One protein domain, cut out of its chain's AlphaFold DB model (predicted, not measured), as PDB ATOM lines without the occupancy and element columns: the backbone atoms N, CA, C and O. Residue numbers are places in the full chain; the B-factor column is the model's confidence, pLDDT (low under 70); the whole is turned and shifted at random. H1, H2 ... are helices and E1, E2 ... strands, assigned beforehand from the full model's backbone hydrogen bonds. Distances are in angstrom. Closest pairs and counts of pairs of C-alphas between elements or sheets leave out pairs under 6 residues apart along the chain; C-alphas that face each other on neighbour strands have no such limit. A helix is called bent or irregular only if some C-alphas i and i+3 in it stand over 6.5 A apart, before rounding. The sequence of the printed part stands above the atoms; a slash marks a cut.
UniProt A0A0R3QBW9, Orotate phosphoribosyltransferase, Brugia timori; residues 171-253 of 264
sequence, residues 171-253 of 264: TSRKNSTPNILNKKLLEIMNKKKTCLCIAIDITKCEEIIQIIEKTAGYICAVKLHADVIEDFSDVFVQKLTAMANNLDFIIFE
ATOM      1  N   THR A 171       7.935  54.908 -29.299       86.38
ATOM      2  CA  THR A 171       9.004  54.284 -28.510       86.38
ATOM      3  C   THR A 171       8.612  54.131 -27.042       86.38
ATOM      4  O   THR A 171       8.728  53.033 -26.501       86.38
ATOM      5  N   SER A 172       8.097  55.194 -26.416       86.69
ATOM      6  CA  SER A 172       7.591  55.154 -25.036       86.69
ATOM      7  C   SER A 172       6.492  54.099 -24.897       86.69
ATOM      8  O   SER A 172       6.605  53.164 -24.103       86.69
ATOM      9  N   ARG A 173       5.496  54.142 -25.791       85.38
ATOM     10  CA  ARG A 173       4.380  53.184 -25.810       85.38
ATOM     11  C   ARG A 173       4.841  51.732 -25.994       85.38
ATOM     12  O   ARG A 173       4.265  50.836 -25.376       85.38
ATOM     13  N   LYS A 174       5.876  51.486 -26.813       86.19
ATOM     14  CA  LYS A 174       6.443  50.141 -27.033       86.19
ATOM     15  C   LYS A 174       7.052  49.585 -25.747       86.19
ATOM     16  O   LYS A 174       6.887  48.402 -25.456       86.19
ATOM     17  N   ASN A 175       7.731  50.431 -24.979       85.31
ATOM     18  CA  ASN A 175       8.395  50.028 -23.742       85.31
ATOM     19  C   ASN A 175       7.402  49.794 -22.593       85.31
ATOM     20  O   ASN A 175       7.645  48.930 -21.755       85.31
ATOM     21  N   SER A 176       6.276  50.513 -22.574       84.06
ATOM     22  CA  SER A 176       5.285  50.427 -21.492       84.06
ATOM     23  C   SER A 176       4.261  49.297 -21.642       84.06
ATOM     24  O   SER A 176       3.654  48.899 -20.652       84.06
ATOM     25  N   THR A 177       4.011  48.780 -22.850       82.50
ATOM     26  CA  THR A 177       2.973  47.752 -23.042       82.50
ATOM     27  C   THR A 177       3.492  46.342 -22.712       82.50
ATOM     28  O   THR A 177       4.515  45.931 -23.259       82.50
ATOM     29  N   PRO A 178       2.804  45.549 -21.865       83.88
ATOM     30  CA  PRO A 178       3.188  44.157 -21.612       83.88
ATOM     31  C   PRO A 178       2.792  43.219 -22.763       83.88
ATOM     32  O   PRO A 178       3.316  42.113 -22.874       83.88
ATOM     33  N   ASN A 179       1.883  43.650 -23.643       84.12
ATOM     34  CA  ASN A 179       1.328  42.826 -24.709       84.12
ATOM     35  C   ASN A 179       2.293  42.723 -25.909       84.12
ATOM     36  O   ASN A 179       2.669  43.730 -26.513       84.12
ATOM     37  N   ILE A 180       2.666  41.493 -26.274       87.62
ATOM     38  CA  ILE A 180       3.634  41.198 -27.348       87.62
ATOM     39  C   ILE A 180       3.152  41.720 -28.712       87.62
ATOM     40  O   ILE A 180       3.948  42.276 -29.472       87.62
ATOM     41  N   LEU A 181       1.855  41.601 -29.013       85.12
ATOM     42  CA  LEU A 181       1.273  42.086 -30.266       85.12
ATOM     43  C   LEU A 181       1.384  43.609 -30.368       85.12
ATOM     44  O   LEU A 181       1.811  44.127 -31.399       85.12
ATOM     45  N   ASN A 182       1.086  44.323 -29.280       88.50
ATOM     46  CA  ASN A 182       1.236  45.776 -29.233       88.50
ATOM     47  C   ASN A 182       2.698  46.195 -29.430       88.50
ATOM     48  O   ASN A 182       2.957  47.156 -30.155       88.50
ATOM     49  N   LYS A 183       3.662  45.465 -28.847       90.88
ATOM     50  CA  LYS A 183       5.094  45.720 -29.085       90.88
ATOM     51  C   LYS A 183       5.459  45.563 -30.561       90.88
ATOM     52  O   LYS A 183       6.106  46.457 -31.104       90.88
ATOM     53  N   LYS A 184       5.017  44.473 -31.205       91.31
ATOM     54  CA  LYS A 184       5.243  44.215 -32.641       91.31
ATOM     55  C   LYS A 184       4.612  45.311 -33.505       91.31
ATOM     56  O   LYS A 184       5.271  45.834 -34.397       91.31
ATOM     57  N   LEU A 185       3.375  45.716 -33.207       94.00
ATOM     58  CA  LEU A 185       2.680  46.778 -33.939       94.00
ATOM     59  C   LEU A 185       3.448  48.098 -33.861       94.00
ATOM     60  O   LEU A 185       3.746  48.705 -34.885       94.00
ATOM     61  N   LEU A 186       3.803  48.526 -32.649       93.75
ATOM     62  CA  LEU A 186       4.515  49.785 -32.424       93.75
ATOM     63  C   LEU A 186       5.912  49.772 -33.054       93.75
ATOM     64  O   LEU A 186       6.378  50.801 -33.544       93.75
ATOM     65  N   GLU A 187       6.569  48.612 -33.086       93.75
ATOM     66  CA  GLU A 187       7.830  48.423 -33.798       93.75
ATOM     67  C   GLU A 187       7.679  48.598 -35.307       93.75
ATOM     68  O   GLU A 187       8.424  49.381 -35.894       93.75
ATOM     69  N   ILE A 188       6.685  47.948 -35.916       94.94
ATOM     70  CA  ILE A 188       6.374  48.096 -37.341       94.94
ATOM     71  C   ILE A 188       6.055  49.558 -37.666       94.94
ATOM     72  O   ILE A 188       6.633  50.123 -38.593       94.94
ATOM     73  N   MET A 189       5.190  50.195 -36.870       95.75
ATOM     74  CA  MET A 189       4.819  51.601 -37.049       95.75
ATOM     75  C   MET A 189       6.042  52.518 -37.000       95.75
ATOM     76  O   MET A 189       6.179  53.421 -37.824       95.75
ATOM     77  N   ASN A 190       6.965  52.280 -36.062       93.81
ATOM     78  CA  ASN A 190       8.178  53.080 -35.937       93.81
ATOM     79  C   ASN A 190       9.195  52.798 -37.058       93.81
ATOM     80  O   ASN A 190       9.819  53.742 -37.543       93.81
ATOM     81  N   LYS A 191       9.344  51.532 -37.478       94.00
ATOM     82  CA  LYS A 191      10.237  51.096 -38.566       94.00
ATOM     83  C   LYS A 191       9.796  51.671 -39.910       94.00
ATOM     84  O   LYS A 191      10.610  52.239 -40.628       94.00
ATOM     85  N   LYS A 192       8.505  51.559 -40.223       95.38
ATOM     86  CA  LYS A 192       7.913  52.022 -41.486       95.38
ATOM     87  C   LYS A 192       7.461  53.478 -41.476       95.38
ATOM     88  O   LYS A 192       7.066  53.990 -42.515       95.38
ATOM     89  N   LYS A 193       7.480  54.138 -40.313       95.19
ATOM     90  CA  LYS A 193       6.922  55.488 -40.114       95.19
ATOM     91  C   LYS A 193       5.474  55.590 -40.606       95.19
ATOM     92  O   LYS A 193       5.105  56.543 -41.284       95.19
ATOM     93  N   THR A 194       4.653  54.603 -40.243       94.50
ATOM     94  CA  THR A 194       3.251  54.517 -40.668       94.50
ATOM     95  C   THR A 194       2.320  54.137 -39.523       94.50
ATOM     96  O   THR A 194       2.672  53.344 -38.654       94.50
ATOM     97  N   CYS A 195       1.108  54.684 -39.559       93.75
ATOM     98  CA  CYS A 195      -0.033  54.251 -38.749       93.75
ATOM     99  C   CYS A 195      -1.167  53.711 -39.637       93.75
ATOM    100  O   CYS A 195      -2.294  53.568 -39.167       93.75
ATOM    101  N   LEU A 196      -0.900  53.503 -40.931       96.44
ATOM    102  CA  LEU A 196      -1.911  53.127 -41.908       96.44
ATOM    103  C   LEU A 196      -2.298  51.657 -41.725       96.44
ATOM    104  O   LEU A 196      -1.458  50.762 -41.840       96.44
ATOM    105  N   CYS A 197      -3.585  51.426 -41.494       95.75
ATOM    106  CA  CYS A 197      -4.202  50.108 -41.540       95.75
ATOM    107  C   CYS A 197      -5.105  50.033 -42.770       95.75
ATOM    108  O   CYS A 197      -5.775  51.014 -43.097       95.75
ATOM    109  N   ILE A 198      -5.156  48.875 -43.421       95.19
ATOM    110  CA  ILE A 198      -6.088  48.621 -44.524       95.19
ATOM    111  C   ILE A 198      -7.117  47.576 -44.102       95.19
ATOM    112  O   ILE A 198      -6.756  46.558 -43.521       95.19
ATOM    113  N   ALA A 199      -8.393  47.834 -44.373       94.81
ATOM    114  CA  ALA A 199      -9.447  46.829 -44.297       94.81
ATOM    115  C   ALA A 199      -9.752  46.364 -45.724       94.81
ATOM    116  O   ALA A 199      -9.959  47.204 -46.600       94.81
ATOM    117  N   ILE A 200      -9.712  45.053 -45.963       93.88
ATOM    118  CA  ILE A 200      -9.945  44.472 -47.288       93.88
ATOM    119  C   ILE A 200     -11.194  43.595 -47.212       93.88
ATOM    120  O   ILE A 200     -11.140  42.466 -46.731       93.88
ATOM    121  N   ASP A 201     -12.307  44.133 -47.707       91.12
ATOM    122  CA  ASP A 201     -13.612  43.463 -47.757       91.12
ATOM    123  C   ASP A 201     -13.879  42.934 -49.179       91.12
ATOM    124  O   ASP A 201     -14.772  43.402 -49.885       91.12
ATOM    125  N   ILE A 202     -13.044  41.992 -49.628       93.56
ATOM    126  CA  ILE A 202     -13.126  41.342 -50.948       93.56
ATOM    127  C   ILE A 202     -13.305  39.837 -50.764       93.56
ATOM    128  O   ILE A 202     -12.803  39.262 -49.799       93.56
ATOM    129  N   THR A 203     -14.019  39.197 -51.691       94.56
ATOM    130  CA  THR A 203     -14.432  37.796 -51.553       94.56
ATOM    131  C   THR A 203     -13.441  36.779 -52.123       94.56
ATOM    132  O   THR A 203     -13.600  35.588 -51.872       94.56
ATOM    133  N   LYS A 204     -12.414  37.213 -52.871       96.75
ATOM    134  CA  LYS A 204     -11.418  36.341 -53.517       96.75
ATOM    135  C   LYS A 204     -10.025  36.466 -52.908       96.75
ATOM    136  O   LYS A 204      -9.476  37.566 -52.817       96.75
ATOM    137  N   CYS A 205      -9.409  35.331 -52.577       95.69
ATOM    138  CA  CYS A 205      -8.064  35.269 -51.998       95.69
ATOM    139  C   CYS A 205      -6.997  35.954 -52.866       95.69
ATOM    140  O   CYS A 205      -6.163  36.691 -52.343       95.69
ATOM    141  N   GLU A 206      -7.009  35.731 -54.182       96.50
ATOM    142  CA  GLU A 206      -5.984  36.269 -55.091       96.50
ATOM    143  C   GLU A 206      -5.996  37.806 -55.146       96.50
ATOM    144  O   GLU A 206      -4.945  38.443 -55.099       96.50
ATOM    145  N   GLU A 207      -7.178  38.424 -55.148       97.00
ATOM    146  CA  GLU A 207      -7.319  39.885 -55.133       97.00
ATOM    147  C   GLU A 207      -6.810  40.495 -53.821       97.00
ATOM    148  O   GLU A 207      -6.119  41.519 -53.833       97.00
ATOM    149  N   ILE A 208      -7.084  39.834 -52.689       96.44
ATOM    150  CA  ILE A 208      -6.557  40.240 -51.380       96.44
ATOM    151  C   ILE A 208      -5.026  40.248 -51.414       96.44
ATOM    152  O   ILE A 208      -4.406  41.226 -50.992       96.44
ATOM    153  N   ILE A 209      -4.407  39.193 -51.951       96.62
ATOM    154  CA  ILE A 209      -2.949  39.116 -52.076       96.62
ATOM    155  C   ILE A 209      -2.412  40.260 -52.940       96.62
ATOM    156  O   ILE A 209      -1.485  40.945 -52.513       96.62
ATOM    157  N   GLN A 210      -3.008  40.519 -54.104       97.19
ATOM    158  CA  GLN A 210      -2.555  41.586 -55.006       97.19
ATOM    159  C   GLN A 210      -2.636  42.979 -54.369       97.19
ATOM    160  O   GLN A 210      -1.779  43.836 -54.612       97.19
ATOM    161  N   ILE A 211      -3.651  43.229 -53.538       97.12
ATOM    162  CA  ILE A 211      -3.754  44.474 -52.767       97.12
ATOM    163  C   ILE A 211      -2.631  44.552 -51.739       97.12
ATOM    164  O   ILE A 211      -1.987  45.597 -51.613       97.12
ATOM    165  N   ILE A 212      -2.365  43.462 -51.021       96.62
ATOM    166  CA  ILE A 212      -1.298  43.422 -50.021       96.62
ATOM    167  C   ILE A 212       0.063  43.622 -50.686       96.62
ATOM    168  O   ILE A 212       0.835  44.443 -50.208       96.62
ATOM    169  N   GLU A 213       0.351  42.986 -51.819       96.31
ATOM    170  CA  GLU A 213       1.610  43.180 -52.557       96.31
ATOM    171  C   GLU A 213       1.868  44.656 -52.897       96.31
ATOM    172  O   GLU A 213       2.996  45.135 -52.782       96.31
ATOM    173  N   LYS A 214       0.817  45.406 -53.247       96.75
ATOM    174  CA  LYS A 214       0.912  46.835 -53.588       96.75
ATOM    175  C   LYS A 214       0.972  47.756 -52.370       96.75
ATOM    176  O   LYS A 214       1.499  48.863 -52.470       96.75
ATOM    177  N   THR A 215       0.411  47.341 -51.236       96.50
ATOM    178  CA  THR A 215       0.203  48.220 -50.070       96.50
ATOM    179  C   THR A 215       1.106  47.898 -48.886       96.50
ATOM    180  O   THR A 215       1.340  48.776 -48.055       96.50
ATOM    181  N   ALA A 216       1.670  46.688 -48.820       94.06
ATOM    182  CA  ALA A 216       2.390  46.176 -47.659       94.06
ATOM    183  C   ALA A 216       3.512  47.107 -47.193       94.06
ATOM    184  O   ALA A 216       3.676  47.298 -45.992       94.06
ATOM    185  N   GLY A 217       4.236  47.754 -48.111       94.00
ATOM    186  CA  GLY A 217       5.307  48.700 -47.773       94.00
ATOM    187  C   GLY A 217       4.854  49.919 -46.956       94.00
ATOM    188  O   GLY A 217       5.662  50.500 -46.235       94.00
ATOM    189  N   TYR A 218       3.570  50.274 -47.015       96.12
ATOM    190  CA  TYR A 218       3.019  51.499 -46.427       96.12
ATOM    191  C   TYR A 218       2.134  51.255 -45.207       96.12
ATOM    192  O   TYR A 218       1.812  52.205 -44.496       96.12
ATOM    193  N   ILE A 219       1.728  50.012 -44.956       97.50
ATOM    194  CA  ILE A 219       0.793  49.663 -43.882       97.50
ATOM    195  C   ILE A 219       1.511  49.040 -42.685       97.50
ATOM    196  O   ILE A 219       2.549  48.387 -42.826       97.50
ATOM    197  N   CYS A 220       0.928  49.212 -41.498       96.44
ATOM    198  CA  CYS A 220       1.311  48.474 -40.297       96.44
ATOM    199  C   CYS A 220       0.373  47.295 -40.003       96.44
ATOM    200  O   CYS A 220       0.787  46.356 -39.318       96.44
ATOM    201  N   ALA A 221      -0.854  47.307 -40.534       96.00
ATOM    202  CA  ALA A 221      -1.799  46.215 -40.352       96.00
ATOM    203  C   ALA A 221      -2.805  46.057 -41.504       96.00
ATOM    204  O   ALA A 221      -3.162  47.023 -42.180       96.00
ATOM    205  N   VAL A 222      -3.290  44.828 -41.666       95.38
ATOM    206  CA  VAL A 222      -4.391  44.429 -42.545       95.38
ATOM    207  C   VAL A 222      -5.505  43.867 -41.672       95.38
ATOM    208  O   VAL A 222      -5.251  42.987 -40.853       95.38
ATOM    209  N   LYS A 223      -6.733  44.344 -41.859       93.56
ATOM    210  CA  LYS A 223      -7.944  43.723 -41.329       93.56
ATOM    211  C   LYS A 223      -8.656  42.968 -42.448       93.56
ATOM    212  O   LYS A 223      -8.850  43.524 -43.529       93.56
ATOM    213  N   LEU A 224      -9.054  41.734 -42.162       91.69
ATOM    214  CA  LEU A 224      -9.894  40.912 -43.032       91.69
ATOM    215  C   LEU A 224     -11.177  40.529 -42.291       91.69
ATOM    216  O   LEU A 224     -11.257  40.691 -41.077       91.69
ATOM    217  N   HIS A 225     -12.152  40.024 -43.040       87.50
ATOM    218  CA  HIS A 225     -13.271  39.250 -42.514       87.50
ATOM    219  C   HIS A 225     -13.277  37.941 -43.290       87.50
ATOM    220  O   HIS A 225     -13.656  37.924 -44.459       87.50
ATOM    221  N   ALA A 226     -12.840  36.827 -42.704       84.56
ATOM    222  CA  ALA A 226     -12.724  35.609 -43.503       84.56
ATOM    223  C   ALA A 226     -14.101  35.067 -43.960       84.56
ATOM    224  O   ALA A 226     -14.148  34.128 -44.742       84.56
ATOM    225  N   ASP A 227     -15.226  35.578 -43.418       82.25
ATOM    226  CA  ASP A 227     -16.587  35.058 -43.666       82.25
ATOM    227  C   ASP A 227     -17.046  35.391 -45.076       82.25
ATOM    228  O   ASP A 227     -17.857  34.679 -45.660       82.25
ATOM    229  N   VAL A 228     -16.530  36.497 -45.607       86.12
ATOM    230  CA  VAL A 228     -16.874  36.973 -46.940       86.12
ATOM    231  C   VAL A 228     -15.976  36.360 -48.014       86.12
ATOM    232  O   VAL A 228     -16.263  36.532 -49.192       86.12
ATOM    233  N   ILE A 229     -14.908  35.645 -47.635       91.00
ATOM    234  CA  ILE A 229     -13.954  35.042 -48.575       91.00
ATOM    235  C   ILE A 229     -14.483  33.678 -49.029       91.00
ATOM    236  O   ILE A 229     -14.555  32.730 -48.250       91.00
ATOM    237  N   GLU A 230     -14.833  33.572 -50.306       92.88
ATOM    238  CA  GLU A 230     -15.472  32.391 -50.894       92.88
ATOM    239  C   GLU A 230     -14.504  31.211 -51.072       92.88
ATOM    240  O   GLU A 230     -14.907  30.057 -50.956       92.88
ATOM    241  N   ASP A 231     -13.232  31.490 -51.369       94.06
ATOM    242  CA  ASP A 231     -12.172  30.512 -51.657       94.06
ATOM    243  C   ASP A 231     -11.134  30.399 -50.525       94.06
ATOM    244  O   ASP A 231      -9.969  30.050 -50.744       94.06
ATOM    245  N   PHE A 232     -11.565  30.678 -49.291       90.62
ATOM    246  CA  PHE A 232     -10.719  30.619 -48.104       90.62
ATOM    247  C   PHE A 232     -10.095  29.227 -47.911       90.62
ATOM    248  O   PHE A 232     -10.785  28.207 -47.918       90.62
ATOM    249  N   SER A 233      -8.776  29.175 -47.710       89.06
ATOM    250  CA  SER A 233      -8.025  27.919 -47.598       89.06
ATOM    251  C   SER A 233      -6.783  28.051 -46.717       89.06
ATOM    252  O   SER A 233      -6.230  29.141 -46.564       89.06
ATOM    253  N   ASP A 234      -6.270  26.929 -46.203       87.75
ATOM    254  CA  ASP A 234      -5.017  26.906 -45.428       87.75
ATOM    255  C   ASP A 234      -3.821  27.438 -46.233       87.75
ATOM    256  O   ASP A 234      -2.935  28.093 -45.685       87.75
ATOM    257  N   VAL A 235      -3.813  27.213 -47.551       90.94
ATOM    258  CA  VAL A 235      -2.785  27.732 -48.467       90.94
ATOM    259  C   VAL A 235      -2.788  29.262 -48.474       90.94
ATOM    260  O   VAL A 235      -1.728  29.887 -48.409       90.94
ATOM    261  N   PHE A 236      -3.974  29.877 -48.498       92.25
ATOM    262  CA  PHE A 236      -4.114  31.327 -48.387       92.25
ATOM    263  C   PHE A 236      -3.603  31.839 -47.036       92.25
ATOM    264  O   PHE A 236      -2.828  32.794 -47.004       92.25
ATOM    265  N   VAL A 237      -3.956  31.169 -45.933       91.00
ATOM    266  CA  VAL A 237      -3.494  31.534 -44.583       91.00
ATOM    267  C   VAL A 237      -1.969  31.476 -44.482       91.00
ATOM    268  O   VAL A 237      -1.349  32.410 -43.969       91.00
ATOM    269  N   GLN A 238      -1.343  30.426 -45.016       90.81
ATOM    270  CA  GLN A 238       0.115  30.285 -45.036       90.81
ATOM    271  C   GLN A 238       0.780  31.392 -45.863       90.81
ATOM    272  O   GLN A 238       1.726  32.026 -45.388       90.81
ATOM    273  N   LYS A 239       0.259  31.673 -47.066       94.12
ATOM    274  CA  LYS A 239       0.767  32.736 -47.948       94.12
ATOM    275  C   LYS A 239       0.663  34.108 -47.282       94.12
ATOM    276  O   LYS A 239       1.652  34.834 -47.213       94.12
ATOM    277  N   LEU A 240      -0.505  34.434 -46.734       93.56
ATOM    278  CA  LEU A 240      -0.760  35.696 -46.046       93.56
ATOM    279  C   LEU A 240       0.147  35.870 -44.819       93.56
ATOM    280  O   LEU A 240       0.720  36.940 -44.616       93.56
ATOM    281  N   THR A 241       0.333  34.808 -44.034       91.19
ATOM    282  CA  THR A 241       1.225  34.811 -42.864       91.19
ATOM    283  C   THR A 241       2.684  35.028 -43.269       91.19
ATOM    284  O   THR A 241       3.386  35.836 -42.657       91.19
ATOM    285  N   ALA A 242       3.142  34.359 -44.329       93.94
ATOM    286  CA  ALA A 242       4.484  34.558 -44.863       93.94
ATOM    287  C   ALA A 242       4.691  36.006 -45.332       93.94
ATOM    288  O   ALA A 242       5.713  36.614 -45.016       93.94
ATOM    289  N   MET A 243       3.705  36.594 -46.016       95.00
ATOM    290  CA  MET A 243       3.744  38.003 -46.411       95.00
ATOM    291  C   MET A 243       3.790  38.942 -45.205       95.00
ATOM    292  O   MET A 243       4.596  39.866 -45.203       95.00
ATOM    293  N   ALA A 244       2.982  38.698 -44.171       94.19
ATOM    294  CA  ALA A 244       2.963  39.508 -42.951       94.19
ATOM    295  C   ALA A 244       4.323  39.539 -42.243       94.19
ATOM    296  O   ALA A 244       4.770  40.597 -41.800       94.19
ATOM    297  N   ASN A 245       5.003  38.392 -42.189       91.38
ATOM    298  CA  ASN A 245       6.340  38.285 -41.610       91.38
ATOM    299  C   ASN A 245       7.420  38.909 -42.503       91.38
ATOM    300  O   ASN A 245       8.277  39.627 -42.002       91.38
ATOM    301  N   ASN A 246       7.372  38.675 -43.816       93.69
ATOM    302  CA  ASN A 246       8.394  39.167 -44.745       93.69
ATOM    303  C   ASN A 246       8.286  40.673 -45.006       93.69
ATOM    304  O   ASN A 246       9.293  41.343 -45.224       93.69
ATOM    305  N   LEU A 247       7.062  41.196 -45.022       95.12
ATOM    306  CA  LEU A 247       6.766  42.582 -45.369       95.12
ATOM    307  C   LEU A 247       6.403  43.422 -44.144       95.12
ATOM    308  O   LEU A 247       5.976  44.555 -44.325       95.12
ATOM    309  N   ASP A 248       6.573  42.908 -42.924       94.38
ATOM    310  CA  ASP A 248       6.355  43.607 -41.652       94.38
ATOM    311  C   ASP A 248       4.975  44.278 -41.523       94.38
ATOM    312  O   ASP A 248       4.861  45.505 -41.457       94.38
ATOM    313  N   PHE A 249       3.902  43.492 -41.475       95.56
ATOM    314  CA  PHE A 249       2.573  43.979 -41.084       95.56
ATOM    315  C   PHE A 249       1.858  42.967 -40.181       95.56
ATOM    316  O   PHE A 249       2.258  41.811 -40.077       95.56
ATOM    317  N   ILE A 250       0.811  43.408 -39.481       94.50
ATOM    318  CA  ILE A 250      -0.030  42.549 -38.633       94.50
ATOM    319  C   ILE A 250      -1.330  42.205 -39.353       94.50
ATOM    320  O   ILE A 250      -1.900  43.051 -40.034       94.50
ATOM    321  N   ILE A 251      -1.817  40.981 -39.171       92.44
ATOM    322  CA  ILE A 251      -3.138  40.551 -39.639       92.44
ATOM    323  C   ILE A 251      -4.107  40.617 -38.453       92.44
ATOM    324  O   ILE A 251      -3.835  40.036 -37.404       92.44
ATOM    325  N   PHE A 252      -5.226  41.313 -38.623       87.94
ATOM    326  CA  PHE A 252      -6.366  41.305 -37.710       87.94
ATOM    327  C   PHE A 252      -7.514  40.532 -38.354       87.94
ATOM    328  O   PHE A 252      -8.057  40.979 -39.364       87.94
ATOM    329  N   GLU A 253      -7.875  39.392 -37.768       82.56
ATOM    330  CA  GLU A 253      -9.074  38.651 -38.156       82.56
ATOM    331  C   GLU A 253      -9.628  37.811 -36.994       82.56
ATOM    332  O   GLU A 253      -8.901  37.060 -36.342       82.56
TER     333      GLU A 253
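Overview. This is residues 171 to 253 of the 264 residues of the protein "Orotate phosphoribosyltransferase" of Brugia timori (UniProt A0A0R3QBW9). A small parallel sheet of three short strands, E1, E2 and E3, has two helices, H3 and H4, running side by side next to it, H3 beside E1 and H4 beside E3. A helical hairpin, H1 and H2, sits at the end where E2 and E3 begin, with H1 at the far tip of the long axis and the link of residues 224 to 233 toward the other end. The printed part has 83 residues, with four named helices and three named strands in the order H1 H2 E1 H3 E2 H4 E3; the sheet's order is E1 E2 E3, and the class is mostly helix. It is compact, with a radius of gyration of the C-alphas of 13.3 A, and its outline is elongated, 41 by 24 by 19 A.

Arrangement. H1, residues 171 to 176, and H2, residues 180 to 192, form a helical hairpin; they touch, closest at the C-alphas of Lys 174 and Lys 183, 5.1 A apart, at a shallow tilt of 5 degrees, opposite ways. E1, residues 197 to 199, and E2, residues 221 to 223, are parallel at 18 degrees, with N 198 and O 221 within hydrogen-bond range at 3.0 A. E3, residues 250 to 252, is parallel to E2 at 20 degrees, with N 252 and O 222 2.8 A apart. H2 only grazes this sheet with its residues 181 to 189; the C-alphas of Leu 185 and Ile 250 are the closest of H2 and E3, 6.9 A apart. H3, residues 205 to 218, only grazes the sheet with residues 211 to 218, and H4, residues 234 to 246, with residues 240 to 245. H3 and H4 are close but not clearly touching, closest at the C-alphas of Cys 205 and Phe 236, 6.6 A apart, at a shallow tilt of 8 degrees, the same way. E1, H3, E2 and E2, H4, E3 are strand-helix-strand units, two parallel neighbour strands with a helix between, each with a right-handed crossover. H1 is apart from H3 and H4. In H1, H2 and H4 every O i to N i+4 pair is within hydrogen-bond range; in H3, 8 of 10 are.

Along the chain. H1 begins at C-alpha 171, (9.004, 54.284, -28.510). H2 is 18.3 A long, H3 20.4 A and H4 18.2 A; H3 is irregular, with C-alphas 214 and 217 7.5 A apart. E3 ends at C-alpha 252, (-6.366, 41.305, -37.710).

Size, cuts and confidence. The C-alphas of Ser 172 and Glu 230 are the two farthest apart, at 41.5 A. The printed part has no cut and no long link. The mean pLDDT of the printed part is 92.2, and no printed residue is under 70.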